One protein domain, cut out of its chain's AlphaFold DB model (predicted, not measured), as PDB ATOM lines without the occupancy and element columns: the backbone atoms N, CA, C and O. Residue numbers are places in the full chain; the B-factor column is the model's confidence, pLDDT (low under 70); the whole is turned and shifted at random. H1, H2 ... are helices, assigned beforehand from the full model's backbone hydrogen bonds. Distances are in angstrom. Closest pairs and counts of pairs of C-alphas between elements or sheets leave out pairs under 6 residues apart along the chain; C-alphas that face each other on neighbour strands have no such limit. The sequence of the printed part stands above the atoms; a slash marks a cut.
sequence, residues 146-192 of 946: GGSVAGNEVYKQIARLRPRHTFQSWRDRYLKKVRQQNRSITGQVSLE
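Overview. This is residues 146 to 192 of the 946 residues of the protein "DNA-binding protein RAP1" of Cyphellophora europaea CBS 101466 (UniProt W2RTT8). After a lead-in of residues 146 to 152, two short helices, H1 and then H2, pack at a steep angle. A long tail, residues 177 to 192, sweeps away from H2 in a wide open arc and folds back toward the side of H1, with residues 179 to 190 sticking out free. The printed part has 47 residues, under half of them in the two named helices, with no named strand; the class is all helix. It is only just compact, close to loose, with a radius of gyration of the C-alphas of 11.0 A and spans of 25 by 24 by 23 A.

Along the chain. H1 is residues 153 to 161, 12.7 A long, beginning at C-alpha 153 (-8.657, 22.445, 92.711). H2 is residues 167 to 176, 14.0 A long, ending at C-alpha 176 (-20.183, 8.728, 94.661).

Arrangement. H1 and H2 touch, the closest C-alphas being those of Tyr 155 and Phe 167, 4.9 A apart. They run opposite ways at a steep tilt of 65 degrees. In H1 and H2 every O i to N i+4 pair is within hydrogen-bond range.

Size, cuts and confidence. The C-alphas farthest apart, of Gly 146 and Arg 164, are 28.0 A apart. The printed part has no cut, and the link from H1 to H2 is tight. Residues 187 to 192 have pLDDT under 70.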
ATOM      1  N   GLY A 146      -0.640   9.264  92.216       93.19
ATOM      2  CA  GLY A 146      -0.681   9.485  93.670       93.19
ATOM      3  C   GLY A 146      -1.238  10.857  94.085       93.19
ATOM      4  O   GLY A 146      -1.133  11.256  95.246       93.19
ATOM      5  N   GLY A 147      -1.833  11.598  93.148       89.88
ATOM      6  CA  GLY A 147      -2.425  12.907  93.384       89.88
ATOM      7  C   GLY A 147      -3.656  12.824  94.285       89.88
ATOM      8  O   GLY A 147      -4.482  11.916  94.178       89.88
ATOM      9  N   SER A 148      -3.815  13.796  95.186       89.19
ATOM     10  CA  SER A 148      -4.935  13.792  96.129       89.19
ATOM     11  C   SER A 148      -6.259  14.127  95.433       89.19
ATOM     12  O   SER A 148      -6.662  15.287  95.340       89.19
ATOM     13  N   VAL A 149      -6.988  13.087  95.021       91.19
ATOM     14  CA  VAL A 149      -8.356  13.160  94.466       91.19
ATOM     15  C   VAL A 149      -9.363  13.795  95.446       91.19
ATOM     16  O   VAL A 149     -10.441  14.248  95.058       91.19
ATOM     17  N   ALA A 150      -8.999  13.879  96.730       89.75
ATOM     18  CA  ALA A 150      -9.738  14.606  97.756       89.75
ATOM     19  C   ALA A 150      -9.490  16.134  97.748       89.75
ATOM     20  O   ALA A 150     -10.153  16.846  98.508       89.75
ATOM     21  N   GLY A 151      -8.593  16.664  96.911       92.12
ATOM     22  CA  GLY A 151      -8.398  18.103  96.703       92.12
ATOM     23  C   GLY A 151      -9.577  18.766  95.980       92.12
ATOM     24  O   GLY A 151     -10.344  18.101  95.297       92.12
ATOM     25  N   ASN A 152      -9.758  20.082  96.139       96.06
ATOM     26  CA  ASN A 152     -10.831  20.820  95.449       96.06
ATOM     27  C   ASN A 152     -10.405  21.426  94.100       96.06
ATOM     28  O   ASN A 152     -11.279  21.741  93.300       96.06
ATOM     29  N   GLU A 153      -9.107  21.618  93.843       95.69
ATOM     30  CA  GLU A 153      -8.657  22.445  92.711       95.69
ATOM     31  C   GLU A 153      -8.937  21.807  91.344       95.69
ATOM     32  O   GLU A 153      -9.457  22.485  90.464       95.69
ATOM     33  N   VAL A 154      -8.733  20.491  91.218       95.88
ATOM     34  CA  VAL A 154      -9.059  19.714  90.007       95.88
ATOM     35  C   VAL A 154     -10.531  19.891  89.624       95.88
ATOM     36  O   VAL A 154     -10.855  20.187  88.477       95.88
ATOM     37  N   TYR A 155     -11.441  19.815  90.599       97.06
ATOM     38  CA  TYR A 155     -12.870  20.022  90.352       97.06
ATOM     39  C   TYR A 155     -13.214  21.473  89.992       97.06
ATOM     40  O   TYR A 155     -14.195  21.694  89.289       97.06
ATOM     41  N   LYS A 156     -12.429  22.470  90.434       96.94
ATOM     42  CA  LYS A 156     -12.589  23.857  89.963       96.94
ATOM     43  C   LYS A 156     -12.113  24.022  88.522       96.94
ATOM     44  O   LYS A 156     -12.763  24.745  87.782       96.94
ATOM     45  N   GLN A 157     -11.012  23.377  88.125       96.31
ATOM     46  CA  GLN A 157     -10.540  23.376  86.732       96.31
ATOM     47  C   GLN A 157     -11.596  22.736  85.817       96.31
ATOM     48  O   GLN A 157     -12.037  23.360  84.858       96.31
ATOM     49  N   ILE A 158     -12.116  21.567  86.204       96.56
ATOM     50  CA  ILE A 158     -13.234  20.886  85.529       96.56
ATOM     51  C   ILE A 158     -14.490  21.774  85.465       96.56
ATOM     52  O   ILE A 158     -15.124  21.855  84.419       96.56
ATOM     53  N   ALA A 159     -14.827  22.502  86.535       97.00
ATOM     54  CA  ALA A 159     -15.964  23.428  86.540       97.00
ATOM     55  C   ALA A 159     -15.747  24.720  85.723       97.00
ATOM     56  O   ALA A 159     -16.730  25.392  85.423       97.00
ATOM     57  N   ARG A 160     -14.504  25.077  85.360       96.12
ATOM     58  CA  ARG A 160     -14.224  26.135  84.368       96.12
ATOM     59  C   ARG A 160     -14.461  25.604  82.955       96.12
ATOM     60  O   ARG A 160     -15.229  26.206  82.223       96.12
ATOM     61  N   LEU A 161     -13.883  24.442  82.632       94.75
ATOM     62  CA  LEU A 161     -14.008  23.788  81.319       94.75
ATOM     63  C   LEU A 161     -15.440  23.327  80.998       94.75
ATOM     64  O   LEU A 161     -15.849  23.306  79.839       94.75
ATOM     65  N   ARG A 162     -16.205  22.920  82.019       95.25
ATOM     66  CA  ARG A 162     -17.596  22.454  81.910       95.25
ATOM     67  C   ARG A 162     -18.464  23.104  83.008       95.25
ATOM     68  O   ARG A 162     -18.793  22.455  84.008       95.25
ATOM     69  N   PRO A 163     -18.898  24.368  82.826       96.06
ATOM     70  CA  PRO A 163     -19.652  25.133  83.830       96.06
ATOM     71  C   PRO A 163     -21.107  24.666  84.037       96.06
ATOM     72  O   PRO A 163     -21.828  25.229  84.858       96.06
ATOM     73  N   ARG A 164     -21.549  23.615  83.330       94.88
ATOM     74  CA  ARG A 164     -22.904  23.036  83.414       94.88
ATOM     75  C   ARG A 164     -23.242  22.434  84.789       94.88
ATOM     76  O   ARG A 164     -24.418  22.261  85.110       94.88
ATOM     77  N   HIS A 165     -22.219  22.163  85.607       96.81
ATOM     78  CA  HIS A 165     -22.330  21.749  87.009       96.81
ATOM     79  C   HIS A 165     -21.303  22.491  87.875       96.81
ATOM     80  O   HIS A 165     -20.210  22.830  87.421       96.81
ATOM     81  N   THR A 166     -21.617  22.716  89.154       97.00
ATOM     82  CA  THR A 166     -20.670  23.333  90.102       97.00
ATOM     83  C   THR A 166     -19.534  22.374  90.468       97.00
ATOM     84  O   THR A 166     -19.694  21.154  90.406       97.00
ATOM     85  N   PHE A 167     -18.391  22.897  90.934       97.06
ATOM     86  CA  PHE A 167     -17.262  22.049  91.347       97.06
ATOM     87  C   PHE A 167     -17.622  21.078  92.488       97.06
ATOM     88  O   PHE A 167     -17.073  19.982  92.563       97.06
ATOM     89  N   GLN A 168     -18.572  21.443  93.359       97.00
ATOM     90  CA  GLN A 168     -19.107  20.539  94.379       97.00
ATOM     91  C   GLN A 168     -19.912  19.397  93.747       97.00
ATOM     92  O   GLN A 168     -19.717  18.250  94.134       97.00
ATOM     93  N   SER A 169     -20.766  19.689  92.761       96.94
ATOM     94  CA  SER A 169     -21.525  18.668  92.031       96.94
ATOM     95  C   SER A 169     -20.598  17.722  91.259       96.94
ATOM     96  O   SER A 169     -20.779  16.510  91.342       96.94
ATOM     97  N   TRP A 170     -19.566  18.247  90.583       97.69
ATOM     98  CA  TRP A 170     -18.523  17.444  89.927       97.69
ATOM     99  C   TRP A 170     -17.786  16.530  90.918       97.69
ATOM    100  O   TRP A 170     -17.647  15.331  90.676       97.69
ATOM    101  N   ARG A 171     -17.373  17.068  92.073       97.38
ATOM    102  CA  ARG A 171     -16.728  16.301  93.149       97.38
ATOM    103  C   ARG A 171     -17.614  15.171  93.666       97.38
ATOM    104  O   ARG A 171     -17.157  14.035  93.786       97.38
ATOM    105  N   ASP A 172     -18.871  15.475  93.967       96.75
ATOM    106  CA  ASP A 172     -19.831  14.490  94.462       96.75
ATOM    107  C   ASP A 172     -20.134  13.417  93.408       96.75
ATOM    108  O   ASP A 172     -20.205  12.236  93.753       96.75
ATOM    109  N   ARG A 173     -20.260  13.792  92.126       97.00
ATOM    110  CA  ARG A 173     -20.461  12.844  91.020       97.00
ATOM    111  C   ARG A 173     -19.272  11.898  90.874       97.00
ATOM    112  O   ARG A 173     -19.491  10.691  90.752       97.00
ATOM    113  N   TYR A 174     -18.042  12.410  90.968       96.50
ATOM    114  CA  TYR A 174     -16.855  11.561  90.919       96.50
ATOM    115  C   TYR A 174     -16.817  10.583  92.096       96.50
ATOM    116  O   TYR A 174     -16.834   9.370  91.895       96.50
ATOM    117  N   LEU A 175     -16.833  11.102  93.328       95.44
ATOM    118  CA  LEU A 175     -16.634  10.293  94.534       95.44
ATOM    119  C   LEU A 175     -17.756   9.270  94.780       95.44
ATOM    120  O   LEU A 175     -17.484   8.217  95.351       95.44
ATOM    121  N   LYS A 176     -19.001   9.566  94.371       96.00
ATOM    122  CA  LYS A 176     -20.183   8.728  94.661       96.00
ATOM    123  C   LYS A 176     -20.641   7.843  93.502       96.00
ATOM    124  O   LYS A 176     -21.446   6.950  93.742       96.00
ATOM    125  N   LYS A 177     -20.202   8.101  92.263       95.75
ATOM    126  CA  LYS A 177     -20.612   7.322  91.079       95.75
ATOM    127  C   LYS A 177     -19.438   6.959  90.181       95.75
ATOM    128  O   LYS A 177     -19.109   5.783  90.068       95.75
ATOM    129  N   VAL A 178     -18.787   7.949  89.573       95.69
ATOM    130  CA  VAL A 178     -17.825   7.698  88.486       95.69
ATOM    131  C   VAL A 178     -16.601   6.919  88.967       95.69
ATOM    132  O   VAL A 178     -16.163   6.015  88.270       95.69
ATOM    133  N   ARG A 179     -16.115   7.144  90.197       93.88
ATOM    134  CA  ARG A 179     -15.005   6.365  90.782       93.88
ATOM    135  C   ARG A 179     -15.307   4.862  90.931       93.88
ATOM    136  O   ARG A 179     -14.372   4.073  90.985       93.88
ATOM    137  N   GLN A 180     -16.582   4.472  91.018       91.25
ATOM    138  CA  GLN A 180     -17.019   3.070  91.135       91.25
ATOM    139  C   GLN A 180     -17.296   2.420  89.769       91.25
ATOM    140  O   GLN A 180     -17.384   1.198  89.672       91.25
ATOM    141  N   GLN A 181     -17.438   3.219  88.710       86.88
ATOM    142  CA  GLN A 181     -17.606   2.736  87.345       86.88
ATOM    143  C   GLN A 181     -16.219   2.499  86.740       86.88
ATOM    144  O   GLN A 181     -15.524   3.453  86.405       86.88
ATOM    145  N   ASN A 182     -15.816   1.236  86.582       77.06
ATOM    146  CA  ASN A 182     -14.539   0.860  85.960       77.06
ATOM    147  C   ASN A 182     -14.550   1.136  84.443       77.06
ATOM    148  O   ASN A 182     -14.653   0.222  83.627       77.06
ATOM    149  N   ARG A 183     -14.475   2.416  84.072       87.50
ATOM    150  CA  ARG A 183     -14.412   2.904  82.691       87.50
ATOM    151  C   ARG A 183     -12.989   2.748  82.143       87.50
ATOM    152  O   ARG A 183     -12.007   2.904  82.871       87.50
ATOM    153  N   SER A 184     -12.852   2.482  80.847       84.12
ATOM    154  CA  SER A 184     -11.559   2.616  80.166       84.12
ATOM    155  C   SER A 184     -11.163   4.096  80.090       84.12
ATOM    156  O   SER A 184     -12.021   4.972  79.987       84.12
ATOM    157  N   ILE A 185      -9.862   4.400  80.159       82.81
ATOM    158  CA  ILE A 185      -9.369   5.761  79.904       82.81
ATOM    159  C   ILE A 185      -9.357   5.953  78.386       82.81
ATOM    160  O   ILE A 185      -8.500   5.410  77.689       82.81
ATOM    161  N   THR A 186     -10.348   6.670  77.862       73.75
ATOM    162  CA  THR A 186     -10.518   6.873  76.418       73.75
ATOM    163  C   THR A 186      -9.789   8.146  75.995       73.75
ATOM    164  O   THR A 186     -10.381   9.221  75.977       73.75
ATOM    165  N   GLY A 187      -8.492   8.016  75.700       62.72
ATOM    166  CA  GLY A 187      -7.608   9.131  75.343       62.72
ATOM    167  C   GLY A 187      -7.040   9.889  76.552       62.72
ATOM    168  O   GLY A 187      -7.658   9.969  77.614       62.72
ATOM    169  N   GLN A 188      -5.838  10.453  76.394       57.75
ATOM    170  CA  GLN A 188      -5.259  11.371  77.378       57.75
ATOM    171  C   GLN A 188      -5.823  12.779  77.168       57.75
ATOM    172  O   GLN A 188      -5.257  13.576  76.426       57.75
ATOM    173  N   VAL A 189      -6.929  13.090  77.845       59.47
ATOM    174  CA  VAL A 189      -7.417  14.472  77.962       59.47
ATOM    175  C   VAL A 189      -6.452  15.238  78.868       59.47
ATOM    176  O   VAL A 189      -6.459  15.055  80.089       59.47
ATOM    177  N   SER A 190      -5.582  16.060  78.278       64.06
ATOM    178  CA  SER A 190      -4.712  16.947  79.048       64.06
ATOM    179  C   SER A 190      -5.489  18.200  79.433       64.06
ATOM    180  O   SER A 190      -5.778  19.036  78.583       64.06
ATOM    181  N   LEU A 191      -5.779  18.356  80.728       65.69
ATOM    182  CA  LEU A 191      -6.476  19.529  81.279       65.69
ATOM    183  C   LEU A 191      -5.796  20.869  80.948       65.69
ATOM    184  O   LEU A 191      -6.424  21.911  81.093       65.69
ATOM    185  N   GLU A 192      -4.523  20.854  80.551       59.59
ATOM    186  CA  GLU A 192      -3.752  22.040  80.165       59.59
ATOM    187  C   GLU A 192      -3.935  22.412  78.683       59.59
ATOM    188  O   GLU A 192      -3.780  23.581  78.347       59.59
TER     189      GLU A 192